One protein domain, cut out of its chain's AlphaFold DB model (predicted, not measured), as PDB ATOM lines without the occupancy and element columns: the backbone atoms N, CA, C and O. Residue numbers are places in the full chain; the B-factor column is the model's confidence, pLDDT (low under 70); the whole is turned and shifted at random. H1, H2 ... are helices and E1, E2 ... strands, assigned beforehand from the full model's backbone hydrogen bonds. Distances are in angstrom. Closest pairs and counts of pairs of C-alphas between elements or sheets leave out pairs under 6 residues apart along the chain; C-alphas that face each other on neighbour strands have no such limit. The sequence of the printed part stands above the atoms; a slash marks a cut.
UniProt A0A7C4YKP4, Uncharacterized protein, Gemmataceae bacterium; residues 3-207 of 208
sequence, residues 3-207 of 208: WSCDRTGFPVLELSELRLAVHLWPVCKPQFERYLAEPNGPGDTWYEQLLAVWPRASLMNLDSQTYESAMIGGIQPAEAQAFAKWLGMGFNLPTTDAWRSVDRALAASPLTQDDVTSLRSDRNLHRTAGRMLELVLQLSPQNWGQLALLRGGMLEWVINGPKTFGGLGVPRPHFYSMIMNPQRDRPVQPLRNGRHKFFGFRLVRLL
ATOM      1  N   TRP A   3      21.921   8.546  22.585       98.06
ATOM      2  CA  TRP A   3      23.084   8.486  21.705       98.06
ATOM      3  C   TRP A   3      23.524   9.874  21.253       98.06
ATOM      4  O   TRP A   3      22.760  10.839  21.255       98.06
ATOM      5  N   SER A   4      24.770   9.930  20.808       97.62
ATOM      6  CA  SER A   4      25.367  11.044  20.083       97.62
ATOM      7  C   SER A   4      26.024  10.523  18.801       97.62
ATOM      8  O   SER A   4      25.911   9.342  18.464       97.62
ATOM      9  N   CYS A   5      26.689  11.397  18.045       98.25
ATOM     10  CA  CYS A   5      27.492  11.005  16.891       98.25
ATOM     11  C   CYS A   5      28.974  11.273  17.158       98.25
ATOM     12  O   CYS A   5      29.333  12.274  17.781       98.25
ATOM     13  N   ASP A   6      29.845  10.403  16.651       98.00
ATOM     14  CA  ASP A   6      31.270  10.696  16.576       98.00
ATOM     15  C   ASP A   6      31.551  11.795  15.531       98.00
ATOM     16  O   ASP A   6      30.672  12.223  14.775       98.00
ATOM     17  N   ARG A   7      32.808  12.246  15.431       97.31
ATOM     18  CA  ARG A   7      33.199  13.270  14.441       97.31
ATOM     19  C   ARG A   7      33.033  12.825  12.980       97.31
ATOM     20  O   ARG A   7      33.182  13.638  12.068       97.31
ATOM     21  N   THR A   8      32.772  11.542  12.732       97.56
ATOM     22  CA  THR A   8      32.473  11.002  11.400       97.56
ATOM     23  C   THR A   8      30.972  10.926  11.106       97.56
ATOM     24  O   THR A   8      30.594  10.621   9.973       97.56
ATOM     25  N   GLY A   9      30.128  11.274  12.083       98.06
ATOM     26  CA  GLY A   9      28.670  11.238  12.005       98.06
ATOM     27  C   GLY A   9      28.093   9.837  12.211       98.06
ATOM     28  O   GLY A   9      27.019   9.543  11.690       98.06
ATOM     29  N   PHE A  10      28.808   8.945  12.896       98.44
ATOM     30  CA  PHE A  10      28.305   7.615  13.230       98.44
ATOM     31  C   PHE A  10      27.858   7.520  14.690       98.44
ATOM     32  O   PHE A  10      28.459   8.157  15.555       98.44
ATOM     33  N   PRO A  11      26.816   6.719  14.975       98.50
ATOM     34  CA  PRO A  11      26.163   6.722  16.274       98.50
ATOM     35  C   PRO A  11      27.029   6.096  17.368       98.50
ATOM     36  O   PRO A  11      27.617   5.020  17.205       98.50
ATOM     37  N   VAL A  12      27.029   6.765  18.514       98.69
ATOM     38  CA  VAL A  12      27.680   6.362  19.756       98.69
ATOM     39  C   VAL A  12      26.608   6.290  20.837       98.69
ATOM     40  O   VAL A  12      26.031   7.306  21.209       98.69
ATOM     41  N   LEU A  13      26.318   5.083  21.316       98.69
ATOM     42  CA  LEU A  13      25.321   4.842  22.356       98.69
ATOM     43  C   LEU A  13      25.873   5.224  23.721       98.69
ATOM     44  O   LEU A  13      27.004   4.865  24.041       98.69
ATOM     45  N   GLU A  14      25.058   5.872  24.542       98.50
ATOM     46  CA  GLU A  14      25.404   6.258  25.907       98.50
ATOM     47  C   GLU A  14      24.764   5.282  26.899       98.50
ATOM     48  O   GLU A  14      23.545   5.147  26.985       98.50
ATOM     49  N   LEU A  15      25.611   4.564  27.636       98.31
ATOM     50  CA  LEU A  15      25.237   3.560  28.627       98.31
ATOM     51  C   LEU A  15      25.538   4.108  30.018       98.31
ATOM     52  O   LEU A  15      26.589   3.824  30.599       98.31
ATOM     53  N   SER A  16      24.606   4.902  30.547       97.50
ATOM     54  CA  SER A  16      24.755   5.613  31.825       97.50
ATOM     55  C   SER A  16      25.099   4.678  32.989       97.50
ATOM     56  O   SER A  16      26.000   4.982  33.766       97.50
ATOM     57  N   GLU A  17      24.480   3.494  33.042       97.50
ATOM     58  CA  GLU A  17      24.751   2.458  34.056       97.50
ATOM     59  C   GLU A  17      26.206   1.967  34.049       97.50
ATOM     60  O   GLU A  17      26.751   1.574  35.078       97.50
ATOM     61  N   LEU A  18      26.858   1.998  32.883       98.06
ATOM     62  CA  LEU A  18      28.259   1.611  32.727       98.06
ATOM     63  C   LEU A  18      29.208   2.814  32.747       98.06
ATOM     64  O   LEU A  18      30.421   2.617  32.708       98.06
ATOM     65  N   ARG A  19      28.679   4.047  32.773       98.06
ATOM     66  CA  ARG A  19      29.427   5.299  32.558       98.06
ATOM     67  C   ARG A  19      30.288   5.251  31.289       98.06
ATOM     68  O   ARG A  19      31.422   5.729  31.265       98.06
ATOM     69  N   LEU A  20      29.748   4.642  30.232       98.12
ATOM     70  CA  LEU A  20      30.441   4.427  28.964       98.12
ATOM     71  C   LEU A  20      29.575   4.853  27.782       98.12
ATOM     72  O   LEU A  20      28.392   4.552  27.716       98.12
ATOM     73  N   ALA A  21      30.214   5.482  26.811       98.50
ATOM     74  CA  ALA A  21      29.748   5.629  25.448       98.50
ATOM     75  C   ALA A  21      30.398   4.543  24.573       98.50
ATOM     76  O   ALA A  21      31.585   4.257  24.738       98.50
ATOM     77  N   VAL A  22      29.661   3.942  23.638       98.81
ATOM     78  CA  VAL A  22      30.164   2.890  22.737       98.81
ATOM     79  C   VAL A  22      29.662   3.091  21.314       98.81
ATOM     80  O   VAL A  22      28.488   3.377  21.102       98.81
ATOM     81  N   HIS A  23      30.534   2.927  20.319       98.75
ATOM     82  CA  HIS A  23      30.100   2.915  18.919       98.75
ATOM     83  C   HIS A  23      29.043   1.829  18.698       98.75
ATOM     84  O   HIS A  23      29.241   0.677  19.101       98.75
ATOM     85  N   LEU A  24      27.937   2.191  18.038       98.69
ATOM     86  CA  LEU A  24      26.855   1.248  17.758       98.69
ATOM     87  C   LEU A  24      27.382   0.051  16.957       98.69
ATOM     88  O   LEU A  24      27.175  -1.087  17.356       98.69
ATOM     89  N   TRP A  25      28.136   0.296  15.885       98.50
ATOM     90  CA  TRP A  25      28.741  -0.753  15.058       98.50
ATOM     91  C   TRP A  25      30.266  -0.791  15.214       98.50
ATOM     92  O   TRP A  25      30.868   0.200  15.646       98.50
ATOM     93  N   PRO A  26      30.920  -1.894  14.802       98.44
ATOM     94  CA  PRO A  26      32.338  -1.860  14.472       98.44
ATOM     95  C   PRO A  26      32.650  -0.722  13.498       98.44
ATOM     96  O   PRO A  26      31.804  -0.331  12.691       98.44
ATOM     97  N   VAL A  27      33.872  -0.200  13.564       98.38
ATOM     98  CA  VAL A  27      34.300   0.920  12.726       98.38
ATOM     99  C   VAL A  27      34.115   0.570  11.249       98.38
ATOM    100  O   VAL A  27      34.613  -0.447  10.765       98.38
ATOM    101  N   CYS A  28      33.381   1.405  10.516       97.44
ATOM    102  CA  CYS A  28      33.097   1.171   9.100       97.44
ATOM    103  C   CYS A  28      34.218   1.708   8.201       97.44
ATOM    104  O   CYS A  28      34.859   2.706   8.527       97.44
ATOM    105  N   LYS A  29      34.416   1.110   7.018       95.75
ATOM    106  CA  LYS A  29      35.411   1.569   6.031       95.75
ATOM    107  C   LYS A  29      35.290   3.070   5.727       95.75
ATOM    108  O   LYS A  29      36.311   3.736   5.838       95.75
ATOM    109  N   PRO A  30      34.094   3.654   5.494       95.12
ATOM    110  CA  PRO A  30      33.983   5.098   5.281       95.12
ATOM    111  C   PRO A  30      34.339   5.958   6.502       95.12
ATOM    112  O   PRO A  30      34.752   7.101   6.328       95.12
ATOM    113  N   GLN A  31      34.180   5.447   7.732       95.81
ATOM    114  CA  GLN A  31      34.689   6.149   8.921       95.81
ATOM    115  C   GLN A  31      36.217   6.183   8.881       95.81
ATOM    116  O   GLN A  31      36.828   7.228   9.078       95.81
ATOM    117  N   PHE A  32      36.824   5.029   8.596       95.62
ATOM    118  CA  PHE A  32      38.269   4.859   8.571       95.62
ATOM    119  C   PHE A  32      38.928   5.615   7.410       95.62
ATOM    120  O   PHE A  32      39.995   6.193   7.567       95.62
ATOM    121  N   GLU A  33      38.277   5.693   6.252       94.25
ATOM    122  CA  GLU A  33      38.760   6.453   5.093       94.25
ATOM    123  C   GLU A  33      38.874   7.956   5.381       94.25
ATOM    124  O   GLU A  33      39.772   8.605   4.854       94.25
ATOM    125  N   ARG A  34      38.039   8.511   6.271       94.88
ATOM    126  CA  ARG A  34      38.206   9.899   6.734       94.88
ATOM    127  C   ARG A  34      39.488  10.092   7.539       94.88
ATOM    128  O   ARG A  34      40.113  11.135   7.409       94.88
ATOM    129  N   TYR A  35      39.882   9.097   8.332       94.81
ATOM    130  CA  TYR A  35      41.169   9.104   9.027       94.81
ATOM    131  C   TYR A  35      42.342   8.999   8.045       94.81
ATOM    132  O   TYR A  35      43.345   9.684   8.210       94.81
ATOM    133  N   LEU A  36      42.204   8.188   6.992       93.00
ATOM    134  CA  LEU A  36      43.231   8.051   5.953       93.00
ATOM    135  C   LEU A  36      43.422   9.314   5.110       93.00
ATOM    136  O   LEU A  36      44.516   9.536   4.607       93.00
ATOM    137  N   ALA A  37      42.378  10.129   4.962       93.25
ATOM    138  CA  ALA A  37      42.443  11.391   4.232       93.25
ATOM    139  C   ALA A  37      43.224  12.494   4.977       93.25
ATOM    140  O   ALA A  37      43.444  13.567   4.417       93.25
ATOM    141  N   GLU A  38      43.630  12.262   6.229       91.44
ATOM    142  CA  GLU A  38      44.441  13.210   6.991       91.44
ATOM    143  C   GLU A  38      45.907  13.196   6.526       91.44
ATOM    144  O   GLU A  38      46.450  12.123   6.250       91.44
ATOM    145  N   PRO A  39      46.613  14.344   6.543       87.12
ATOM    146  CA  PRO A  39      48.000  14.442   6.069       87.12
ATOM    147  C   PRO A  39      48.993  13.471   6.731       87.12
ATOM    148  O   PRO A  39      50.003  13.121   6.130       87.12
ATOM    149  N   ASN A  40      48.711  13.039   7.963       83.00
ATOM    150  CA  ASN A  40      49.566  12.149   8.759       83.00
ATOM    151  C   ASN A  40      49.005  10.716   8.860       83.00
ATOM    152  O   ASN A  40      49.284  10.005   9.831       83.00
ATOM    153  N   GLY A  41      48.159  10.308   7.911       84.00
ATOM    154  CA  GLY A  41      47.662   8.938   7.820       84.00
ATOM    155  C   GLY A  41      48.775   7.918   7.519       84.00
ATOM    156  O   GLY A  41      49.886   8.283   7.139       84.00
ATOM    157  N   PRO A  42      48.495   6.611   7.651       84.38
ATOM    158  CA  PRO A  42      49.467   5.539   7.413       84.38
ATOM    159  C   PRO A  42      49.914   5.378   5.941       84.38
ATOM    160  O   PRO A  42      50.814   4.585   5.669       84.38
ATOM    161  N   GLY A  43      49.320   6.128   5.005       87.75
ATOM    162  CA  GLY A  43      49.699   6.172   3.587       87.75
ATOM    163  C   GLY A  43      49.087   5.068   2.714       87.75
ATOM    164  O   GLY A  43      48.479   4.112   3.202       87.75
ATOM    165  N   ASP A  44      49.265   5.202   1.397       88.62
ATOM    166  CA  ASP A  44      48.609   4.353   0.393       88.62
ATOM    167  C   ASP A  44      49.079   2.896   0.438       88.62
ATOM    168  O   ASP A  44      48.256   1.984   0.435       88.62
ATOM    169  N   THR A  45      50.386   2.650   0.584       92.44
ATOM    170  CA  THR A  45      50.942   1.285   0.657       92.44
ATOM    171  C   THR A  45      50.358   0.487   1.822       92.44
ATOM    172  O   THR A  45      50.070  -0.704   1.698       92.44
ATOM    173  N   TRP A  46      50.159   1.134   2.972       93.81
ATOM    174  CA  TRP A  46      49.503   0.505   4.115       93.81
ATOM    175  C   TRP A  46      48.060   0.123   3.779       93.81
ATOM    176  O   TRP A  46      47.592  -0.965   4.128       93.81
ATOM    177  N   TYR A  47      47.359   1.006   3.075       90.69
ATOM    178  CA  TYR A  47      45.966   0.799   2.730       90.69
ATOM    179  C   TYR A  47      45.787  -0.300   1.680       90.69
ATOM    180  O   TYR A  47      44.897  -1.137   1.817       90.69
ATOM    181  N   GLU A  48      46.680  -0.387   0.698       92.88
ATOM    182  CA  GLU A  48      46.729  -1.489  -0.266       92.88
ATOM    183  C   GLU A  48      46.890  -2.849   0.427       92.88
ATOM    184  O   GLU A  48      46.171  -3.795   0.102       92.88
ATOM    185  N   GLN A  49      47.759  -2.950   1.441       94.69
ATOM    186  CA  GLN A  49      47.913  -4.178   2.233       94.69
ATOM    187  C   GLN A  49      46.631  -4.554   2.983       94.69
ATOM    188  O   GLN A  49      46.312  -5.736   3.123       94.69
ATOM    189  N   LEU A  50      45.897  -3.559   3.487       94.44
ATOM    190  CA  LEU A  50      44.608  -3.786   4.127       94.44
ATOM    191  C   LEU A  50      43.576  -4.294   3.108       94.44
ATOM    192  O   LEU A  50      42.888  -5.284   3.368       94.44
ATOM    193  N   LEU A  51      43.499  -3.659   1.936       93.81
ATOM    194  CA  LEU A  51      42.561  -4.021   0.872       93.81
ATOM    195  C   LEU A  51      42.864  -5.378   0.232       93.81
ATOM    196  O   LEU A  51      41.928  -6.061  -0.178       93.81
ATOM    197  N   ALA A  52      44.127  -5.805   0.207       95.69
ATOM    198  CA  ALA A  52      44.508  -7.147  -0.224       95.69
ATOM    199  C   ALA A  52      43.893  -8.247   0.666       95.69
ATOM    200  O   ALA A  52      43.639  -9.356   0.201       95.69
ATOM    201  N   VAL A  53      43.631  -7.944   1.942       95.38
ATOM    202  CA  VAL A  53      43.034  -8.878   2.910       95.38
ATOM    203  C   VAL A  53      41.517  -8.722   2.991       95.38
ATOM    204  O   VAL A  53      40.795  -9.715   3.119       95.38
ATOM    205  N   TRP A  54      41.024  -7.484   2.928       96.00
ATOM    206  CA  TRP A  54      39.602  -7.169   3.022       96.00
ATOM    207  C   TRP A  54      39.192  -6.101   1.993       96.00
ATOM    208  O   TRP A  54      39.130  -4.912   2.327       96.00
ATOM    209  N   PRO A  55      38.892  -6.512   0.742       94.69
ATOM    210  CA  PRO A  55      38.643  -5.598  -0.371       94.69
ATOM    211  C   PRO A  55      37.515  -4.599  -0.114       94.69
ATOM    212  O   PRO A  55      36.588  -4.840   0.668       94.69
ATOM    213  N   ARG A  56      37.564  -3.458  -0.805       93.06
ATOM    214  CA  ARG A  56      36.473  -2.475  -0.801       93.06
ATOM    215  C   ARG A  56      35.191  -3.107  -1.340       93.06
ATOM    216  O   ARG A  56      35.210  -3.810  -2.344       93.06
ATOM    217  N   ALA A  57      34.079  -2.779  -0.698       92.06
ATOM    218  CA  ALA A  57      32.750  -3.083  -1.197       92.06
ATOM    219  C   ALA A  57      31.939  -1.789  -1.245       92.06
ATOM    220  O   ALA A  57      32.000  -0.973  -0.323       92.06
ATOM    221  N   SER A  58      31.189  -1.592  -2.327       91.62
ATOM    222  CA  SER A  58      30.280  -0.453  -2.440       91.62
ATOM    223  C   SER A  58      29.112  -0.636  -1.476       91.62
ATOM    224  O   SER A  58      28.404  -1.635  -1.571       91.62
ATOM    225  N   LEU A  59      28.856   0.348  -0.605       88.69
ATOM    226  CA  LEU A  59      27.699   0.347   0.305       88.69
ATOM    227  C   LEU A  59      26.347   0.217  -0.420       88.69
ATOM    228  O   LEU A  59      25.357  -0.199   0.185       88.69
ATOM    229  N   MET A  60      26.291   0.593  -1.700       90.00
ATOM    230  CA  MET A  60      25.087   0.461  -2.522       90.00
ATOM    231  C   MET A  60      24.807  -0.991  -2.918       90.00
ATOM    232  O   MET A  60      23.650  -1.341  -3.115       90.00
ATOM    233  N   ASN A  61      25.848  -1.825  -2.978       93.12
ATOM    234  CA  ASN A  61      25.764  -3.225  -3.396       93.12
ATOM    235  C   ASN A  61      25.707  -4.191  -2.207       93.12
ATOM    236  O   ASN A  61      25.663  -5.397  -2.414       93.12
ATOM    237  N   LEU A  62      25.769  -3.678  -0.975       93.88
ATOM    238  CA  LEU A  62      25.641  -4.506   0.215       93.88
ATOM    239  C   LEU A  62      24.181  -4.834   0.496       93.88
ATOM    240  O   LEU A  62      23.295  -3.996   0.307       93.88
ATOM    241  N   ASP A  63      23.979  -6.029   1.034       94.62
ATOM    242  CA  ASP A  63      22.706  -6.526   1.530       94.62
ATOM    243  C   ASP A  63      22.857  -7.125   2.941       94.62
ATOM    244  O   ASP A  63      23.909  -7.043   3.588       94.62
ATOM    245  N   SER A  64      21.780  -7.742   3.424       92.06
ATOM    246  CA  SER A  64      21.744  -8.435   4.709       92.06
ATOM    247  C   SER A  64      22.685  -9.643   4.788       92.06
ATOM    248  O   SER A  64      22.990 -10.090   5.890       92.06
ATOM    249  N   GLN A  65      23.186 -10.181   3.675       93.31
ATOM    250  CA  GLN A  65      24.127 -11.303   3.632       93.31
ATOM    251  C   GLN A  65      25.587 -10.854   3.589       93.31
ATOM    252  O   GLN A  65      26.443 -11.607   4.041       93.31
ATOM    253  N   THR A  66      25.880  -9.626   3.153       94.88
ATOM    254  CA  THR A  66      27.265  -9.154   2.974       94.88
ATOM    255  C   THR A  66      27.638  -7.899   3.771       94.88
ATOM    256  O   THR A  66      28.705  -7.327   3.521       94.88
ATOM    257  N   TYR A  67      26.791  -7.419   4.690       95.44
ATOM    258  CA  TYR A  67      26.993  -6.139   5.392       95.44
ATOM    259  C   TYR A  67      28.330  -6.018   6.141       95.44
ATOM    260  O   TYR A  67      28.820  -4.902   6.301       95.44
ATOM    261  N   GLU A  68      28.969  -7.114   6.564       96.44
ATOM    262  CA  GLU A  68      30.288  -7.092   7.219       96.44
ATOM    263  C   GLU A  68      31.351  -6.457   6.316       96.44
ATOM    264  O   GLU A  68      32.331  -5.887   6.789       96.44
ATOM    265  N   SER A  69      31.139  -6.482   4.998       95.94
ATOM    266  CA  SER A  69      32.020  -5.828   4.028       95.94
ATOM    267  C   SER A  69      32.017  -4.299   4.146       95.94
ATOM    268  O   SER A  69      32.962  -3.668   3.657       95.94
ATOM    269  N   ALA A  70      31.020  -3.702   4.815       96.31
ATOM    270  CA  ALA A  70      31.019  -2.287   5.200       96.31
ATOM    271  C   ALA A  70      32.015  -1.982   6.327       96.31
ATOM    272  O   ALA A  70      32.489  -0.849   6.436       96.31
ATOM    273  N   MET A  71      32.314  -2.969   7.171       97.06
ATOM    274  CA  MET A  71      33.161  -2.819   8.347       97.06
ATOM    275  C   MET A  71      34.640  -2.924   7.984       97.06
ATOM    276  O   MET A  71      35.028  -3.580   7.008       97.06
ATOM    277  N   ILE A  72      35.481  -2.260   8.774       96.81
ATOM    278  CA  ILE A  72      36.929  -2.396   8.677       96.81
ATOM    279  C   ILE A  72      37.345  -3.762   9.235       96.81
ATOM    280  O   ILE A  72      36.948  -4.155  10.330       96.81
ATOM    281  N   GLY A  73      38.146  -4.490   8.465       97.12
ATOM    282  CA  GLY A  73      38.647  -5.820   8.800       97.12
ATOM    283  C   GLY A  73      40.125  -5.925   8.453       97.12
ATOM    284  O   GLY A  73      40.614  -5.154   7.631       97.12
ATOM    285  N   GLY A  74      40.860  -6.846   9.080       96.88
ATOM    286  CA  GLY A  74      42.311  -6.964   8.873       96.88
ATOM    287  C   GLY A  74      43.129  -5.854   9.539       96.88
ATOM    288  O   GLY A  74      44.315  -5.700   9.244       96.88
ATOM    289  N   ILE A  75      42.503  -5.088  10.430       97.06
ATOM    290  CA  ILE A  75      43.140  -4.023  11.200       97.06
ATOM    291  C   ILE A  75      43.954  -4.620  12.353       97.06
ATOM    292  O   ILE A  75      43.567  -5.630  12.943       97.06
ATOM    293  N   GLN A  76      45.083  -4.008  12.687       97.12
ATOM    294  CA  GLN A  76      45.905  -4.370  13.837       97.12
ATOM    295  C   GLN A  76      45.551  -3.504  15.059       97.12
ATOM    296  O   GLN A  76      45.110  -2.363  14.897       97.12
ATOM    297  N   PRO A  77      45.799  -3.976  16.296       97.75
ATOM    298  CA  PRO A  77      45.486  -3.204  17.499       97.75
ATOM    299  C   PRO A  77      46.126  -1.812  17.544       97.75
ATOM    300  O   PRO A  77      45.463  -0.847  17.913       97.75
ATOM    301  N   ALA A  78      47.389  -1.683  17.122       96.88
ATOM    302  CA  ALA A  78      48.086  -0.396  17.094       96.88
ATOM    303  C   ALA A  78      47.419   0.613  16.137       96.88
ATOM    304  O   ALA A  78      47.354   1.805  16.432       96.88
ATOM    305  N   GLU A  79      46.871   0.133  15.021       97.25
ATOM    306  CA  GLU A  79      46.180   0.949  14.018       97.25
ATOM    307  C   GLU A  79      44.804   1.389  14.533       97.25
ATOM    308  O   GLU A  79      44.435   2.555  14.412       97.25
ATOM    309  N   ALA A  80      44.078   0.482  15.195       97.94
ATOM    310  CA  ALA A  80      42.825   0.806  15.872       97.94
ATOM    311  C   ALA A  80      43.028   1.850  16.987       97.94
ATOM    312  O   ALA A  80      42.223   2.769  17.140       97.94
ATOM    313  N   GLN A  81      44.132   1.759  17.735       97.81
ATOM    314  CA  GLN A  81      44.508   2.756  18.740       97.81
ATOM    315  C   GLN A  81      44.884   4.107  18.120       97.81
ATOM    316  O   GLN A  81      44.537   5.148  18.678       97.81
ATOM    317  N   ALA A  82      45.584   4.117  16.982       97.06
ATOM    318  CA  ALA A  82      45.887   5.348  16.255       97.06
ATOM    319  C   ALA A  82      44.602   6.035  15.765       97.06
ATOM    320  O   ALA A  82      44.425   7.233  15.991       97.06
ATOM    321  N   PHE A  83      43.665   5.262  15.207       97.50
ATOM    322  CA  PHE A  83      42.341   5.754  14.828       97.50
ATOM    323  C   PHE A  83      41.566   6.307  16.035       97.50
ATOM    324  O   PHE A  83      41.003   7.396  15.951       97.50
ATOM    325  N   ALA A  84      41.581   5.616  17.181       98.12
ATOM    326  CA  ALA A  84      40.917   6.085  18.401       98.12
ATOM    327  C   ALA A  84      41.437   7.456  18.863       98.12
ATOM    328  O   ALA A  84      40.647   8.341  19.177       98.12
ATOM    329  N   LYS A  85      42.763   7.657  18.830       97.12
ATOM    330  CA  LYS A  85      43.387   8.950  19.154       97.12
ATOM    331  C   LYS A  85      42.963  10.054  18.186       97.12
ATOM    332  O   LYS A  85      42.706  11.170  18.627       97.12
ATOM    333  N   TRP A  86      42.889   9.753  16.889       96.88
ATOM    334  CA  TRP A  86      42.418  10.708  15.882       96.88
ATOM    335  C   TRP A  86      40.940  11.072  16.068       96.88
ATOM    336  O   TRP A  86      40.550  12.227  15.861       96.88
ATOM    337  N   LEU A  87      40.110  10.108  16.473       97.06
ATOM    338  CA  LEU A  87      38.678  10.324  16.640       97.06
ATOM    339  C   LEU A  87      38.376  11.356  17.736       97.06
ATOM    340  O   LEU A  87      37.434  12.136  17.605       97.06
ATOM    341  N   GLY A  88      39.198  11.398  18.785       96.06
ATOM    342  CA  GLY A  88      39.156  12.434  19.808       96.06
ATOM    343  C   GLY A  88      39.593  11.934  21.180       96.06
ATOM    344  O   GLY A  88      39.841  10.747  21.394       96.06
ATOM    345  N   MET A  89      39.668  12.855  22.141       93.62
ATOM    346  CA  MET A  89      40.033  12.508  23.513       93.62
ATOM    347  C   MET A  89      39.031  11.527  24.136       93.62
ATOM    348  O   MET A  89      37.815  11.662  23.988       93.62
ATOM    349  N   GLY A  90      39.565  10.549  24.867       96.12
ATOM    350  CA  GLY A  90      38.791   9.585  25.649       96.12
ATOM    351  C   GLY A  90      38.334   8.336  24.893       96.12
ATOM    352  O   GLY A  90      37.950   7.373  25.552       96.12
ATOM    353  N   PHE A  91      38.402   8.304  23.558       98.38
ATOM    354  CA  PHE A  91      38.112   7.085  22.803       98.38
ATOM    355  C   PHE A  91      39.237   6.055  22.941       98.38
ATOM    356  O   PHE A  91      40.422   6.382  22.839       98.38
ATOM    357  N   ASN A  92      38.872   4.791  23.150       98.50
ATOM    358  CA  ASN A  92      39.815   3.682  23.251       98.50
ATOM    359  C   ASN A  92      39.171   2.355  22.826       98.50
ATOM    360  O   ASN A  92      37.947   2.242  22.727       98.50
ATOM    361  N   LEU A  93      40.000   1.335  22.605       98.62
ATOM    362  CA  LEU A  93      39.528  -0.044  22.532       98.62
ATOM    363  C   LEU A  93      38.942  -0.456  23.893       98.62
ATOM    364  O   LEU A  93      39.531  -0.128  24.930       98.62
ATOM    365  N   PRO A  94      37.818  -1.189  23.924       98.69
ATOM    366  CA  PRO A  94      37.276  -1.690  25.176       98.69
ATOM    367  C   PRO A  94      38.216  -2.721  25.805       98.69
ATOM    368  O   PRO A  94      38.895  -3.490  25.119       98.69
ATOM    369  N   THR A  95      38.229  -2.784  27.134       98.69
ATOM    370  CA  THR A  95      38.751  -3.962  27.835       98.69
ATOM    371  C   THR A  95      37.812  -5.147  27.626       98.69
ATOM    372  O   THR A  95      36.644  -4.979  27.274       98.69
ATOM    373  N   THR A  96      38.307  -6.357  27.879       98.62
ATOM    374  CA  THR A  96      37.492  -7.583  27.854       98.62
ATOM    375  C   THR A  96      36.231  -7.450  28.718       98.62
ATOM    376  O   THR A  96      35.132  -7.778  28.269       98.62
ATOM    377  N   ASP A  97      36.363  -6.899  29.926       98.62
ATOM    378  CA  ASP A  97      35.232  -6.725  30.841       98.62
ATOM    379  C   ASP A  97      34.273  -5.622  30.387       98.62
ATOM    380  O   ASP A  97      33.054  -5.802  30.475       98.62
ATOM    381  N   ALA A  98      34.792  -4.515  29.845       98.56
ATOM    382  CA  ALA A  98      33.962  -3.452  29.286       98.56
ATOM    383  C   ALA A  98      33.144  -3.967  28.095       98.56
ATOM    384  O   ALA A  98      31.929  -3.790  28.068       98.56
ATOM    385  N   TRP A  99      33.778  -4.683  27.159       98.69
ATOM    386  CA  TRP A  99      33.102  -5.274  26.000       98.69
ATOM    387  C   TRP A  99      31.977  -6.222  26.432       98.69
ATOM    388  O   TRP A  99      30.844  -6.102  25.972       98.69
ATOM    389  N   ARG A 100      32.254  -7.128  27.381       98.75
ATOM    390  CA  ARG A 100      31.247  -8.073  27.892       98.75
ATOM    391  C   ARG A 100      30.097  -7.374  28.605       98.75
ATOM    392  O   ARG A 100      28.960  -7.828  28.494       98.75
ATOM    393  N   SER A 101      30.391  -6.300  29.335       98.69
ATOM    394  CA  SER A 101      29.381  -5.492  30.025       98.69
ATOM    395  C   SER A 101      28.478  -4.769  29.029       98.69
ATOM    396  O   SER A 101      27.262  -4.794  29.204       98.69
ATOM    397  N   VAL A 102      29.047  -4.233  27.946       98.75
ATOM    398  CA  VAL A 102      28.288  -3.664  26.826       98.75
ATOM    399  C   VAL A 102      27.405  -4.724  26.156       98.75
ATOM    400  O   VAL A 102      26.211  -4.484  26.011       98.75
ATOM    401  N   ASP A 103      27.933  -5.906  25.803       98.69
ATOM    402  CA  ASP A 103      27.129  -6.990  25.193       98.69
ATOM    403  C   ASP A 103      25.944  -7.385  26.073       98.69
ATOM    404  O   ASP A 103      24.823  -7.462  25.580       98.69
ATOM    405  N   ARG A 104      26.141  -7.537  27.389       98.62
ATOM    406  CA  ARG A 104      25.027  -7.827  28.305       98.62
ATOM    407  C   ARG A 104      24.009  -6.693  28.365       98.62
ATOM    408  O   ARG A 104      22.817  -6.962  28.252       98.62
ATOM    409  N   ALA A 105      24.465  -5.452  28.535       98.50
ATOM    410  CA  ALA A 105      23.580  -4.297  28.655       98.50
ATOM    411  C   ALA A 105      22.730  -4.105  27.389       98.50
ATOM    412  O   ALA A 105      21.512  -3.948  27.473       98.50
ATOM    413  N   LEU A 106      23.348  -4.190  26.208       98.50
ATOM    414  CA  LEU A 106      22.646  -4.013  24.939       98.50
ATOM    415  C   LEU A 106      21.753  -5.211  24.589       98.50
ATOM    416  O   LEU A 106      20.669  -5.016  24.043       98.50
ATOM    417  N   ALA A 107      22.160  -6.442  24.915       98.25
ATOM    418  CA  ALA A 107      21.322  -7.626  24.706       98.25
ATOM    419  C   ALA A 107      20.071  -7.631  25.601       98.25
ATOM    420  O   ALA A 107      19.026  -8.125  25.182       98.25
ATOM    421  N   ALA A 108      20.170  -7.070  26.811       98.19
ATOM    422  CA  ALA A 108      19.055  -6.938  27.748       98.19
ATOM    423  C   ALA A 108      18.130  -5.744  27.446       98.19
ATOM    424  O   ALA A 108      17.070  -5.640  28.055       98.19
ATOM    425  N   SER A 109      18.515  -4.851  26.527       98.25
ATOM    426  CA  SER A 109      17.765  -3.636  26.191       98.25
ATOM    427  C   SER A 109      16.941  -3.855  24.917       98.25
ATOM    428  O   SER A 109      17.534  -3.913  23.834       98.25
ATOM    429  N   PRO A 110      15.599  -3.965  24.991       98.31
ATOM    430  CA  PRO A 110      14.760  -4.107  23.802       98.31
ATOM    431  C   PRO A 110      14.938  -2.936  22.833       98.31
ATOM    432  O   PRO A 110      15.155  -1.801  23.259       98.31
ATOM    433  N   LEU A 111      14.841  -3.216  21.533       98.50
ATOM    434  CA  LEU A 111      14.833  -2.188  20.499       98.50
ATOM    435  C   LEU A 111      13.382  -1.874  20.143       98.50
ATOM    436  O   LEU A 111      12.676  -2.727  19.608       98.50
ATOM    437  N   THR A 112      12.927  -0.662  20.453       98.31
ATOM    438  CA  THR A 112      11.545  -0.250  20.178       98.31
ATOM    439  C   THR A 112      11.410   0.391  18.795       98.31
ATOM    440  O   THR A 112      12.387   0.844  18.197       98.31
ATOM    441  N   GLN A 113      10.182   0.470  18.277       98.12
ATOM    442  CA  GLN A 113       9.916   1.180  17.022       98.12
ATOM    443  C   GLN A 113      10.199   2.688  17.139       98.12
ATOM    444  O   GLN A 113      10.626   3.308  16.161       98.12
ATOM    445  N   ASP A 114      10.005   3.264  18.326       98.44
ATOM    446  CA  ASP A 114      10.323   4.665  18.603       98.44
ATOM    447  C   ASP A 114      11.833   4.896  18.532       98.44
ATOM    448  O   ASP A 114      12.264   5.803  17.826       98.44
ATOM    449  N   ASP A 115      12.644   4.019  19.136       98.38
ATOM    450  CA  ASP A 115      14.108   4.079  19.025       98.38
ATOM    451  C   ASP A 115      14.564   4.065  17.551       98.38
ATOM    452  O   ASP A 115      15.394   4.878  17.135       98.38
ATOM    453  N   VAL A 116      13.998   3.163  16.739       98.38
ATOM    454  CA  VAL A 116      14.304   3.055  15.300       98.38
ATOM    455  C   VAL A 116      13.904   4.324  14.550       98.38
ATOM    456  O   VAL A 116      14.657   4.817  13.708       98.38
ATOM    457  N   THR A 117      12.720   4.859  14.844       98.38
ATOM    458  CA  THR A 117      12.201   6.078  14.213       98.38
ATOM    459  C   THR A 117      13.075   7.277  14.565       98.38
ATOM    460  O   THR A 117      13.474   8.030  13.676       98.38
ATOM    461  N   SER A 118      13.441   7.412  15.838       98.25
ATOM    462  CA  SER A 118      14.321   8.472  16.309       98.25
ATOM    463  C   SER A 118      15.702   8.393  15.655       98.25
ATOM    464  O   SER A 118      16.142   9.403  15.107       98.25
ATOM    465  N   LEU A 119      16.335   7.212  15.592       97.94
ATOM    466  CA  LEU A 119      17.606   7.018  14.878       97.94
ATOM    467  C   LEU A 119      17.500   7.405  13.397       97.94
ATOM    468  O   LEU A 119      18.333   8.152  12.899       97.94
ATOM    469  N   ARG A 120      16.463   6.949  12.684       98.12
ATOM    470  CA  ARG A 120      16.253   7.290  11.262       98.12
ATOM    471  C   ARG A 120      16.070   8.786  11.020       98.12
ATOM    472  O   ARG A 120      16.444   9.285   9.962       98.12
ATOM    473  N   SER A 121      15.454   9.479  11.973       97.88
ATOM    474  CA  SER A 121      15.166  10.911  11.877       97.88
ATOM    475  C   SER A 121      16.332  11.814  12.294       97.88
ATOM    476  O   SER A 121      16.262  13.029  12.084       97.88
ATOM    477  N   ASP A 122      17.398  11.250  12.872       98.19
ATOM    478  CA  ASP A 122      18.537  12.012  13.377       98.19
ATOM    479  C   ASP A 122      19.351  12.620  12.226       98.19
ATOM    480  O   ASP A 122      20.058  11.940  11.479       98.19
ATOM    481  N   ARG A 123      19.265  13.948  12.103       97.25
ATOM    482  CA  ARG A 123      19.937  14.727  11.054       97.25
ATOM    483  C   ARG A 123      21.455  14.801  11.230       97.25
ATOM    484  O   ARG A 123      22.135  15.219  10.297       97.25
ATOM    485  N   ASN A 124      21.979  14.418  12.395       97.56
ATOM    486  CA  ASN A 124      23.418  14.384  12.652       97.56
ATOM    487  C   ASN A 124      24.074  13.104  12.122       97.56
ATOM    488  O   ASN A 124      25.300  13.064  11.978       97.56
ATOM    489  N   LEU A 125      23.286  12.071  11.798       97.81
ATOM    490  CA  LEU A 125      23.816  10.859  11.192       97.81
ATOM    491  C   LEU A 125      24.353  11.151   9.796       97.81
ATOM    492  O   LEU A 125      23.663  11.652   8.904       97.81
ATOM    493  N   HIS A 126      25.595  10.749   9.565       97.06
ATOM    494  CA  HIS A 126      26.162  10.775   8.234       97.06
ATOM    495  C   HIS A 126      25.403   9.812   7.312       97.06
ATOM    496  O   HIS A 126      24.980   8.729   7.718       97.06
ATOM    497  N   ARG A 127      25.300  10.152   6.021       96.06
ATOM    498  CA  ARG A 127      24.567   9.350   5.025       96.06
ATOM    499  C   ARG A 127      24.992   7.876   4.997       96.06
ATOM    500  O   ARG A 127      24.155   6.996   4.816       96.06
ATOM    501  N   THR A 128      26.283   7.594   5.178       95.31
ATOM    502  CA  THR A 128      26.785   6.207   5.225       95.31
ATOM    503  C   THR A 128      26.379   5.478   6.504       95.31
ATOM    504  O   THR A 128      26.111   4.281   6.438       95.31
ATOM    505  N   ALA A 129      26.274   6.180   7.635       97.38
ATOM    506  CA  ALA A 129      25.744   5.635   8.882       97.38
ATOM    507  C   ALA A 129      24.249   5.312   8.739       97.38
ATOM    508  O   ALA A 129      23.829   4.215   9.088       97.38
ATOM    509  N   GLY A 130      23.471   6.209   8.121       97.50
ATOM    510  CA  GLY A 130      22.064   5.954   7.794       97.50
ATOM    511  C   GLY A 130      21.881   4.751   6.862       97.50
ATOM    512  O   GLY A 130      21.032   3.899   7.104       97.50
ATOM    513  N   ARG A 131      22.727   4.596   5.833       96.44
ATOM    514  CA  ARG A 131      22.693   3.394   4.978       96.44
ATOM    515  C   ARG A 131      23.030   2.122   5.759       96.44
ATOM    516  O   ARG A 131      22.377   1.107   5.537       96.44
ATOM    517  N   MET A 132      24.020   2.173   6.652       97.12
ATOM    518  CA  MET A 132      24.350   1.045   7.526       97.12
ATOM    519  C   MET A 132      23.165   0.682   8.428       97.12
ATOM    520  O   MET A 132      22.825  -0.492   8.521       97.12
ATOM    521  N   LEU A 133      22.487   1.676   9.013       97.88
ATOM    522  CA  LEU A 133      21.279   1.462   9.810       97.88
ATOM    523  C   LEU A 133      20.224   0.684   9.021       97.88
ATOM    524  O   LEU A 133      19.764  -0.354   9.489       97.88
ATOM    525  N   GLU A 134      19.895   1.125   7.806       97.31
ATOM    526  CA  GLU A 134      18.903   0.435   6.974       97.31
ATOM    527  C   GLU A 134      19.303  -1.005   6.636       97.31
ATOM    528  O   GLU A 134      18.452  -1.890   6.651       97.31
ATOM    529  N   LEU A 135      20.589  -1.267   6.375       96.38
ATOM    530  CA  LEU A 135      21.083  -2.625   6.125       96.38
ATOM    531  C   LEU A 135      20.903  -3.532   7.345       96.38
ATOM    532  O   LEU A 135      20.462  -4.669   7.209       96.38
ATOM    533  N   VAL A 136      21.215  -3.035   8.543       97.12
ATOM    534  CA  VAL A 136      21.094  -3.828   9.772       97.12
ATOM    535  C   VAL A 136      19.634  -4.022  10.172       97.12
ATOM    536  O   VAL A 136      19.272  -5.096  10.643       97.12
ATOM    537  N   LEU A 137      18.762  -3.039   9.935       97.56
ATOM    538  CA  LEU A 137      17.328  -3.169  10.212       97.56
ATOM    539  C   LEU A 137      16.652  -4.260   9.364       97.56
ATOM    540  O   LEU A 137      15.680  -4.860   9.822       97.56
ATOM    541  N   GLN A 138      17.190  -4.596   8.185       97.00
ATOM    542  CA  GLN A 138      16.726  -5.748   7.392       97.00
ATOM    543  C   GLN A 138      16.947  -7.095   8.094       97.00
ATOM    544  O   GLN A 138      16.303  -8.076   7.736       97.00
ATOM    545  N   LEU A 139      17.824  -7.153   9.102       96.69
ATOM    546  CA  LEU A 139      18.020  -8.333   9.952       96.69
ATOM    547  C   LEU A 139      16.946  -8.460  11.043       96.69
ATOM    548  O   LEU A 139      16.982  -9.414  11.815       96.69
ATOM    549  N   SER A 140      16.025  -7.494  11.127       97.25
ATOM    550  CA  SER A 140      14.969  -7.422  12.141       97.25
ATOM    551  C   SER A 140      15.501  -7.556  13.581       97.25
ATOM    552  O   SER A 140      15.058  -8.446  14.317       97.25
ATOM    553  N   PRO A 141      16.455  -6.699  14.004       98.12
ATOM    554  CA  PRO A 141      17.010  -6.757  15.352       98.12
ATOM    555  C   PRO A 141      15.919  -6.523  16.406       98.12
ATOM    556  O   PRO A 141      15.124  -5.595  16.302       98.12
ATOM    557  N   GLN A 142      15.905  -7.363  17.437       98.25
ATOM    558  CA  GLN A 142      14.942  -7.338  18.547       98.25
ATOM    559  C   GLN A 142      15.456  -6.543  19.757       98.25
ATOM    560  O   GLN A 142      14.690  -6.126  20.625       98.25
ATOM    561  N   ASN A 143      16.770  -6.353  19.847       98.56
ATOM    562  CA  ASN A 143      17.425  -5.617  20.921       98.56
ATOM    563  C   ASN A 143      18.601  -4.800  20.388       98.56
ATOM    564  O   ASN A 143      19.073  -4.998  19.262       98.56
ATOM    565  N   TRP A 144      19.093  -3.888  21.223       98.56
ATOM    566  CA  TRP A 144      20.222  -3.036  20.873       98.56
ATOM    567  C   TRP A 144      21.502  -3.829  20.596       98.56
ATOM    568  O   TRP A 144      22.305  -3.399  19.777       98.56
ATOM    569  N   GLY A 145      21.693  -5.000  21.213       98.25
ATOM    570  CA  GLY A 145      22.866  -5.852  20.979       98.25
ATOM    571  C   GLY A 145      22.913  -6.428  19.561       98.25
ATOM    572  O   GLY A 145      23.980  -6.472  18.942       98.25
ATOM    573  N   GLN A 146      21.752  -6.814  19.025       98.06
ATOM    574  CA  GLN A 146      21.597  -7.255  17.638       98.06
ATOM    575  C   GLN A 146      21.768  -6.087  16.663       98.06
ATOM    576  O   GLN A 146      22.497  -6.224  15.685       98.06
ATOM    577  N   LEU A 147      21.184  -4.917  16.957       98.50
ATOM    578  CA  LEU A 147      21.398  -3.709  16.147       98.50
ATOM    579  C   LEU A 147      22.875  -3.275  16.139       98.50
ATOM    580  O   LEU A 147      23.381  -2.805  15.124       98.50
ATOM    581  N   ALA A 148      23.572  -3.467  17.259       98.50
ATOM    582  CA  ALA A 148      24.984  -3.149  17.435       98.50
ATOM    583  C   ALA A 148      25.941  -4.186  16.822       98.50
ATOM    584  O   ALA A 148      27.162  -3.995  16.840       98.50
ATOM    585  N   LEU A 149      25.418  -5.308  16.316       97.81
ATOM    586  CA  LEU A 149      26.187  -6.394  15.703       97.81
ATOM    587  C   LEU A 149      27.305  -6.956  16.602       97.81
ATOM    588  O   LEU A 149      28.326  -7.423  16.105       97.81
ATOM    589  N   LEU A 150      27.119  -6.953  17.929       97.00
ATOM    590  CA  LEU A 150      28.014  -7.678  18.856       97.00
ATOM    591  C   LEU A 150      27.930  -9.197  18.639       97.00
ATOM    592  O   LEU A 150      28.874  -9.949  18.894       97.00
ATOM    593  N   ARG A 151      26.782  -9.635  18.112       95.44
ATOM    594  CA  ARG A 151      26.509 -10.980  17.616       95.44
ATOM    595  C   ARG A 151      26.032 -10.863  16.174       95.44
ATOM    596  O   ARG A 151      25.204 -10.014  15.865       95.44
ATOM    597  N   GLY A 152      26.581 -11.691  15.299       94.94
ATOM    598  CA  GLY A 152      26.436 -11.585  13.851       94.94
ATOM    599  C   GLY A 152      27.398 -10.592  13.185       94.94
ATOM    600  O   GLY A 152      27.314 -10.410  11.980       94.94
ATOM    601  N   GLY A 153      28.298  -9.934  13.917       95.75
ATOM    602  CA  GLY A 153      29.268  -8.992  13.346       95.75
ATOM    603  C   GLY A 153      30.627  -9.622  13.036       95.75
ATOM    604  O   GLY A 153      30.732 -10.646  12.364       95.75
ATOM    605  N   MET A 154      31.681  -8.986  13.544       97.19
ATOM    606  CA  MET A 154      33.075  -9.414  13.400       97.19
ATOM    607  C   MET A 154      33.639  -9.893  14.742       97.19
ATOM    608  O   MET A 154      32.998  -9.744  15.782       97.19
ATOM    609  N   LEU A 155      34.856 -10.443  14.733       98.00
ATOM    610  CA  LEU A 155      35.677 -10.412  15.939       98.00
ATOM    611  C   LEU A 155      36.212  -8.998  16.111       98.00
ATOM    612  O   LEU A 155      36.639  -8.362  15.151       98.00
ATOM    613  N   GLU A 156      36.218  -8.512  17.338       98.62
ATOM    614  CA  GLU A 156      36.627  -7.156  17.652       98.62
ATOM    615  C   GLU A 156      37.785  -7.152  18.620       98.62
ATOM    616  O   GLU A 156      37.780  -7.877  19.619       98.62
ATOM    617  N   TRP A 157      38.764  -6.299  18.337       98.69
ATOM    618  CA  TRP A 157      39.880  -6.097  19.240       98.69
ATOM    619  C   TRP A 157      39.420  -5.582  20.602       98.69
ATOM    620  O   TRP A 157      38.787  -4.532  20.713       98.69
ATOM    621  N   VAL A 158      39.825  -6.305  21.642       98.75
ATOM    622  CA  VAL A 158      39.692  -5.920  23.044       98.75
ATOM    623  C   VAL A 158      41.052  -5.954  23.732       98.75
ATOM    624  O   VAL A 158      41.938  -6.736  23.373       98.75
ATOM    625  N   ILE A 159      41.216  -5.122  24.757       98.50
ATOM    626  CA  ILE A 159      42.373  -5.170  25.653       98.50
ATOM    627  C   ILE A 159      42.169  -6.343  26.626       98.50
ATOM    628  O   ILE A 159      41.168  -6.402  27.347       98.50
ATOM    629  N   ASN A 160      43.112  -7.287  26.645       97.38
ATOM    630  CA  ASN A 160      43.055  -8.522  27.445       97.38
ATOM    631  C   ASN A 160      44.141  -8.582  28.544       97.38
ATOM    632  O   ASN A 160      44.464  -9.648  29.056       97.38
ATOM    633  N   GLY A 161      44.751  -7.439  28.865       95.69
ATOM    634  CA  GLY A 161      45.859  -7.319  29.815       95.69
ATOM    635  C   GLY A 161      46.902  -6.294  29.355       95.69
ATOM    636  O   GLY A 161      46.727  -5.664  28.303       95.69
ATOM    637  N   PRO A 162      47.990  -6.094  30.119       95.44
ATOM    638  CA  PRO A 162      49.033  -5.131  29.778       95.44
ATOM    639  C   PRO A 162      49.658  -5.430  28.412       95.44
ATOM    640  O   PRO A 162      50.339  -6.435  28.240       95.44
ATOM    641  N   LYS A 163      49.436  -4.541  27.435       92.19
ATOM    642  CA  LYS A 163      49.929  -4.670  26.046       92.19
ATOM    643  C   LYS A 163      49.470  -5.946  25.317       92.19
ATOM    644  O   LYS A 163      50.023  -6.281  24.274       92.19
ATOM    645  N   THR A 164      48.455  -6.640  25.830       96.56
ATOM    646  CA  THR A 164      47.902  -7.847  25.209       96.56
ATOM    647  C   THR A 164      46.513  -7.574  24.663       96.56
ATOM    648  O   THR A 164      45.666  -7.009  25.359       96.56
ATOM    649  N   PHE A 165      46.262  -8.040  23.445       98.00
ATOM    650  CA  PHE A 165      44.983  -7.894  22.759       98.00
ATOM    651  C   PHE A 165      44.408  -9.265  22.406       98.00
ATOM    652  O   PHE A 165      45.137 -10.255  22.313       98.00
ATOM    653  N   GLY A 166      43.098  -9.316  22.201       98.06
ATOM    654  CA  GLY A 166      42.406 -10.483  21.666       98.06
ATOM    655  C   GLY A 166      41.104 -10.083  20.984       98.06
ATOM    656  O   GLY A 166      40.745  -8.909  20.980       98.06
ATOM    657  N   GLY A 167      40.424 -11.055  20.389       98.06
ATOM    658  CA  GLY A 167      39.162 -10.880  19.680       98.06
ATOM    659  C   GLY A 167      37.984 -11.388  20.486       98.06
ATOM    660  O   GLY A 167      38.018 -12.524  20.957       98.06
ATOM    661  N   LEU A 168      36.930 -10.585  20.598       98.44
ATOM    662  CA  LEU A 168      35.619 -11.033  21.069       98.44
ATOM    663  C   LEU A 168      34.541 -10.710  20.039       98.44
ATOM    664  O   LEU A 168      34.647  -9.739  19.302       98.44
ATOM    665  N   GLY A 169      33.511 -11.545  19.991       97.06
ATOM    666  CA  GLY A 169      32.391 -11.405  19.070       97.06
ATOM    667  C   GLY A 169      31.809 -12.765  18.716       97.06
ATOM    668  O   GLY A 169      32.359 -13.806  19.082       97.06
ATOM    669  N   VAL A 170      30.690 -12.754  17.997       96.50
ATOM    670  CA  VAL A 170      30.089 -13.968  17.428       96.50
ATOM    671  C   VAL A 170      29.842 -13.728  15.942       96.50
ATOM    672  O   VAL A 170      28.733 -13.337  15.580       96.50
ATOM    673  N   PRO A 171      30.857 -13.879  15.076       96.44
ATOM    674  CA  PRO A 171      30.675 -13.706  13.641       96.44
ATOM    675  C   PRO A 171      29.621 -14.657  13.072       96.44
ATOM    676  O   PRO A 171      29.389 -15.740  13.616       96.44
ATOM    677  N   ARG A 172      28.981 -14.278  11.958       95.25
ATOM    678  CA  ARG A 172      28.079 -15.208  11.265       95.25
ATOM    679  C   ARG A 172      28.873 -16.391  10.703       95.25
ATOM    680  O   ARG A 172      29.967 -16.173  10.180       95.25
ATOM    681  N   PRO A 173      28.327 -17.623  10.723       94.25
ATOM    682  CA  PRO A 173      29.046 -18.802  10.242       94.25
ATOM    683  C   PRO A 173      29.553 -18.706   8.798       94.25
ATOM    684  O   PRO A 173      30.629 -19.217   8.498       94.25
ATOM    685  N   HIS A 174      28.808 -18.038   7.907       93.25
ATOM    686  CA  HIS A 174      29.216 -17.838   6.509       93.25
ATOM    687  C   HIS A 174      30.391 -16.858   6.357       93.25
ATOM    688  O   HIS A 174      31.145 -16.949   5.390       93.25
ATOM    689  N   PHE A 175      30.577 -15.961   7.328       93.31
ATOM    690  CA  PHE A 175      31.630 -14.957   7.323       93.31
ATOM    691  C   PHE A 175      32.897 -15.512   7.978       93.31
ATOM    692  O   PHE A 175      33.985 -15.464   7.395       93.31
ATOM    693  N   TYR A 176      32.750 -16.080   9.178       94.31
ATOM    694  CA  TYR A 176      33.802 -16.796   9.887       94.31
ATOM    695  C   TYR A 176      33.186 -17.809  10.860       94.31
ATOM    696  O   TYR A 176      32.624 -17.443  11.891       94.31
ATOM    697  N   SER A 177      33.289 -19.096  10.525       93.88
ATOM    698  CA  SER A 177      32.753 -20.172  11.358       93.88
ATOM    699  C   SER A 177      33.625 -20.380  12.593       93.88
ATOM    700  O   SER A 177      34.785 -20.784  12.498       93.88
ATOM    701  N   MET A 178      33.056 -20.100  13.760       93.62
ATOM    702  CA  MET A 178      33.673 -20.373  15.049       93.62
ATOM    703  C   MET A 178      32.605 -20.654  16.103       93.62
ATOM    704  O   MET A 178      31.522 -20.071  16.082       93.62
ATOM    705  N   ILE A 179      32.931 -21.529  17.051       92.00
ATOM    706  CA  ILE A 179      32.091 -21.802  18.218       92.00
ATOM    707  C   ILE A 179      32.762 -21.126  19.410       92.00
ATOM    708  O   ILE A 179      33.840 -21.536  19.832       92.00
ATOM    709  N   MET A 180      32.145 -20.058  19.909       94.94
ATOM    710  CA  MET A 180      32.626 -19.296  21.059       94.94
ATOM    711  C   MET A 180      31.448 -18.689  21.814       94.94
ATOM    712  O   MET A 180      30.510 -18.159  21.220       94.94
ATOM    713  N   ASN A 181      31.532 -18.710  23.139       96.88
ATOM    714  CA  ASN A 181      30.709 -17.908  24.020       96.88
ATOM    715  C   ASN A 181      31.527 -16.699  24.517       96.88
ATOM    716  O   ASN A 181      32.282 -16.837  25.482       96.88
ATOM    717  N   PRO A 182      31.364 -15.494  23.938       97.00
ATOM    718  CA  PRO A 182      32.203 -14.339  24.277       97.00
ATOM    719  C   PRO A 182      32.016 -13.852  25.725       97.00
ATOM    720  O   PRO A 182      32.849 -13.112  26.249       97.00
ATOM    721  N   GLN A 183      30.948 -14.291  26.404       98.06
ATOM    722  CA  GLN A 183      30.705 -13.994  27.817       98.06
ATOM    723  C   GLN A 183      31.521 -14.875  28.771       98.06
ATOM    724  O   GLN A 183      31.649 -14.529  29.943       98.06
ATOM    725  N   ARG A 184      32.066 -16.004  28.302       97.62
ATOM    726  CA  ARG A 184      32.780 -16.983  29.140       97.62
ATOM    727  C   ARG A 184      34.192 -17.251  28.642       97.62
ATOM    728  O   ARG A 184      35.135 -17.238  29.430       97.62
ATOM    729  N   ASP A 185      34.335 -17.451  27.340       98.12
ATOM    730  CA  ASP A 185      35.585 -17.885  26.736       98.12
ATOM    731  C   ASP A 185      36.611 -16.757  26.703       98.12
ATOM    732  O   ASP A 185      36.276 -15.567  26.684       98.12
ATOM    733  N   ARG A 186      37.889 -17.135  26.706       98.00
ATOM    734  CA  ARG A 186      38.995 -16.180  26.588       98.00
ATOM    735  C   ARG A 186      38.966 -15.507  25.208       98.00
ATOM    736  O   ARG A 186      38.641 -16.186  24.232       98.00
ATOM    737  N   PRO A 187      39.352 -14.220  25.100       98.25
ATOM    738  CA  PRO A 187      39.488 -13.561  23.805       98.25
ATOM    739  C   PRO A 187      40.384 -14.351  22.842       98.25
ATOM    740  O   PRO A 187      41.459 -14.814  23.228       98.25
ATOM    741  N   VAL A 188      39.954 -14.479  21.584       97.56
ATOM    742  CA  VAL A 188      40.703 -15.176  20.530       97.56
ATOM    743  C   VAL A 188      42.015 -14.450  20.277       97.56
ATOM    744  O   VAL A 188      42.018 -13.263  19.955       97.56
ATOM    745  N   GLN A 189      43.134 -15.161  20.353       96.19
ATOM    746  CA  GLN A 189      44.417 -14.636  19.899       96.19
ATOM    747  C   GLN A 189      44.713 -15.153  18.489       96.19
ATOM    748  O   GLN A 189      44.548 -16.350  18.236       96.19
ATOM    749  N   PRO A 190      45.138 -14.292  17.549       93.00
ATOM    750  CA  PRO A 190      45.586 -14.765  16.247       93.00
ATOM    751  C   PRO A 190      46.841 -15.636  16.407       93.00
ATOM    752  O   PRO A 190      47.773 -15.271  17.116       93.00
ATOM    753  N   LEU A 191      46.894 -16.771  15.704       85.81
ATOM    754  CA  LEU A 191      48.025 -17.711  15.777       85.81
ATOM    755  C   LEU A 191      49.320 -17.174  15.144       85.81
ATOM    756  O   LEU A 191      50.398 -17.707  15.388       85.81
ATOM    757  N   ARG A 192      49.218 -16.162  14.277       87.81
ATOM    758  CA  ARG A 192      50.348 -15.571  13.554       87.81
ATOM    759  C   ARG A 192      50.228 -14.057  13.529       87.81
ATOM    760  O   ARG A 192      49.122 -13.523  13.392       87.81
ATOM    761  N   ASN A 193      51.384 -13.401  13.557       84.94
ATOM    762  CA  ASN A 193      51.500 -11.982  13.256       84.94
ATOM    763  C   ASN A 193      51.057 -11.763  11.805       84.94
ATOM    764  O   ASN A 193      51.637 -12.329  10.880       84.94
ATOM    765  N   GLY A 194      49.984 -11.003  11.613       92.06
ATOM    766  CA  GLY A 194      49.391 -10.781  10.301       92.06
ATOM    767  C   GLY A 194      48.044 -10.077  10.392       92.06
ATOM    768  O   GLY A 194      47.480  -9.912  11.474       92.06
ATOM    769  N   ARG A 195      47.539  -9.648   9.237       95.88
ATOM    770  CA  ARG A 195      46.200  -9.079   9.095       95.88
ATOM    771  C   ARG A 195      45.194 -10.212   8.913       95.88
ATOM    772  O   ARG A 195      45.327 -11.018   7.998       95.88
ATOM    773  N   HIS A 196      44.176 -10.251   9.764       96.00
ATOM    774  CA  HIS A 196      43.120 -11.264   9.720       96.00
ATOM    775  C   HIS A 196      41.797 -10.585   9.377       96.00
ATOM    776  O   HIS A 196      41.308  -9.777  10.163       96.00
ATOM    777  N   LYS A 197      41.215 -10.890   8.209       95.81
ATOM    778  CA  LYS A 197      40.053 -10.160   7.656       95.81
ATOM    779  C   LYS A 197      38.853 -10.043   8.605       95.81
ATOM    780  O   LYS A 197      38.102  -9.082   8.529       95.81
ATOM    781  N   PHE A 198      38.685 -11.012   9.501       96.06
ATOM    782  CA  PHE A 198      37.563 -11.101  10.436       96.06
ATOM    783  C   PHE A 198      37.785 -10.340  11.751       96.06
ATOM    784  O   PHE A 198      36.867 -10.289  12.565       96.06
ATOM    785  N   PHE A 199      38.964  -9.739  11.953       98.00
ATOM    786  CA  PHE A 199      39.239  -8.833  13.064       98.00
ATOM    787  C   PHE A 199      38.990  -7.378  12.658       98.00
ATOM    788  O   PHE A 199      39.717  -6.820  11.831       98.00
ATOM    789  N   GLY A 200      37.971  -6.784  13.266       98.19
ATOM    790  CA  GLY A 200      37.679  -5.357  13.272       98.19
ATOM    791  C   GLY A 200      37.831  -4.781  14.681       98.19
ATOM    792  O   GLY A 200      38.538  -5.328  15.530       98.19
ATOM    793  N   PHE A 201      37.170  -3.661  14.950       98.75
ATOM    794  CA  PHE A 201      37.120  -3.072  16.287       98.75
ATOM    795  C   PHE A 201      35.935  -2.125  16.429       98.75
ATOM    796  O   PHE A 201      35.463  -1.558  15.444       98.75
ATOM    797  N   ARG A 202      35.505  -1.907  17.669       98.44
ATOM    798  CA  ARG A 202      34.658  -0.779  18.060       98.44
ATOM    799  C   ARG A 202      35.362   0.014  19.151       98.44
ATOM    800  O   ARG A 202      36.267  -0.501  19.808       98.44
ATOM    801  N   LEU A 203      34.951   1.261  19.333       98.75
ATOM    802  CA  LEU A 203      35.527   2.135  20.346       98.75
ATOM    803  C   LEU A 203      34.530   2.419  21.460       98.75
ATOM    804  O   LEU A 203      33.316   2.439  21.245       98.75
ATOM    805  N   VAL A 204      35.083   2.656  22.644       98.69
ATOM    806  CA  VAL A 204      34.370   3.136  23.824       98.69
ATOM    807  C   VAL A 204      34.995   4.431  24.325       98.69
ATOM    808  O   VAL A 204      36.169   4.693  24.068       98.69
ATOM    809  N   ARG A 205      34.225   5.227  25.063       98.25
ATOM    810  CA  ARG A 205      34.666   6.452  25.737       98.25
ATOM    811  C   ARG A 205      33.995   6.544  27.104       98.25
ATOM    812  O   ARG A 205      32.818   6.234  27.212       98.25
ATOM    813  N   LEU A 206      34.710   6.970  28.142       97.50
ATOM    814  CA  LEU A 206      34.094   7.217  29.453       97.50
ATOM    815  C   LEU A 206      33.167   8.437  29.390       97.50
ATOM    816  O   LEU A 206      33.519   9.447  28.779       97.50
ATOM    817  N   LEU A 207      32.001   8.334  30.023       96.06
ATOM    818  CA  LEU A 207      31.127   9.480  30.264       96.06
ATOM    819  C   LEU A 207      31.659  10.251  31.481       96.06
ATOM    820  O   LEU A 207      32.078   9.628  32.460       96.06
TER     821      LEU A 207
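AT A GLANCE: This is residues 3 to 207 of the 208 residues of an uncharacterized protein of Gemmataceae bacterium (UniProt A0A7C4YKP4). Look for a rounded body in which a small curled sheet of four short strands, E1, E2, E3 and E6, has H5 crossing one of its faces, while residues 96 to 100 of H5 pack on a second, two-stranded piece, the hairpin of E4 and E5. The other helices, most of them short, are spread round these parts, with H6 and H2 farthest out, and long loops fill much of the rest. The printed part has 205 residues, with eight named helices and six named strands in the order E1 E2 E3 H1 H2 H3 H4 H5 H6 H7 H8 E4 E5 E6; the sheets run E1 - E2 - E3 - E6 and E4 - E5, both antiparallel. The class is mixed, helices and strands, with 96 residues, under half, in named elements. The whole is compact, with a radius of gyration of the C-alphas of 15.8 A and spans of 44 by 36 by 36 A.

IN THESE COORDINATES: Find C-alpha 3 at (23.084, 8.486, 21.705), where E1, residues 3 to 5, begins. Next come E2, residues 11 to 15, 12.8 A long, and E3, residues 20 to 23, 10.2 A. Reading on, you reach H1, residues 29 to 36, 10.2 A; H2, residues 44 to 53, 14.6 A; the four-residue H3, residues 67 to 70; and H4, residues 77 to 87, 15.2 A. H5, residues 96 to 107, begins at C-alpha 96 at (37.492, -7.583, 27.854) and is 16.5 A long. After it stand H6, residues 113 to 121, 12.2 A; H7, residues 127 to 137, 15.4 A; and H8, residues 144 to 147. E4, residues 155 to 161, 17.5 A, and E5, residues 164 to 168, 13.3 A, follow, and E6, residues 204 to 206, ends at C-alpha 206 at (34.094, 7.217, 29.453).

HOW THE PARTS SIT: Start at E1, E2 and E3, a meander, each strand the antiparallel neighbour of the one before. N 4 and O 12 are 2.9 A apart between E1 and E2, and N 13 and O 22 are 2.8 A apart between E2 and E3, within hydrogen-bond range. E6 is the antiparallel neighbour of E3, with N 21 and O 205 at 2.7 A. H5 is on this sheet at a height over the sheet of 10.0 A, over E2 and E3, and runs across the strands at 84 degrees to E2 on the local plane. With residues 103 to 107 alone H5 touches H8, where the C-alphas of Leu 106 and Gly 145 come closest, 4.4 A. Near the other end of H5, the closest C-alphas of H5 and E4 are those of Thr 96 and Val 158, 5.5 A apart. In the hairpin of E4 and E5, N 158 and O 166 are 2.8 A apart. H4 and H1 only just touch, with 3 pairs of C-alphas within 8 A, the closest Phe 83 and Tyr 35 at 6.8 A, and are about perpendicular at 79 degrees. H3 touches H7, closest at the C-alphas of Tyr 67 and Leu 135, 6.9 A. H6 and H7 are close but not clearly touching, at a shallow tilt of 21 degrees, opposite ways; their closest C-alphas are those of Arg 120 and Gly 130, 6.9 A. H2 touches no helix. In H4, H5, H6 and H7 every O i to N i+4 pair is within hydrogen-bond range; H1 has 2 of 4 and H2 5 of 6, and H3 and H8 are too short for such a pair.

THE WHOLE: The C-alphas farthest apart are those of Asp 114 and Arg 192, 45.1 A. The printed part has no cut. The links H2 to H3, 13 residues, and E5 to E6, 35 residues, are long. Within the latter, residues 199 to 200 pair in parallel with residues 155 to 156 of E4. The mean pLDDT of the printed part is 96.3, and no printed residue is under 70.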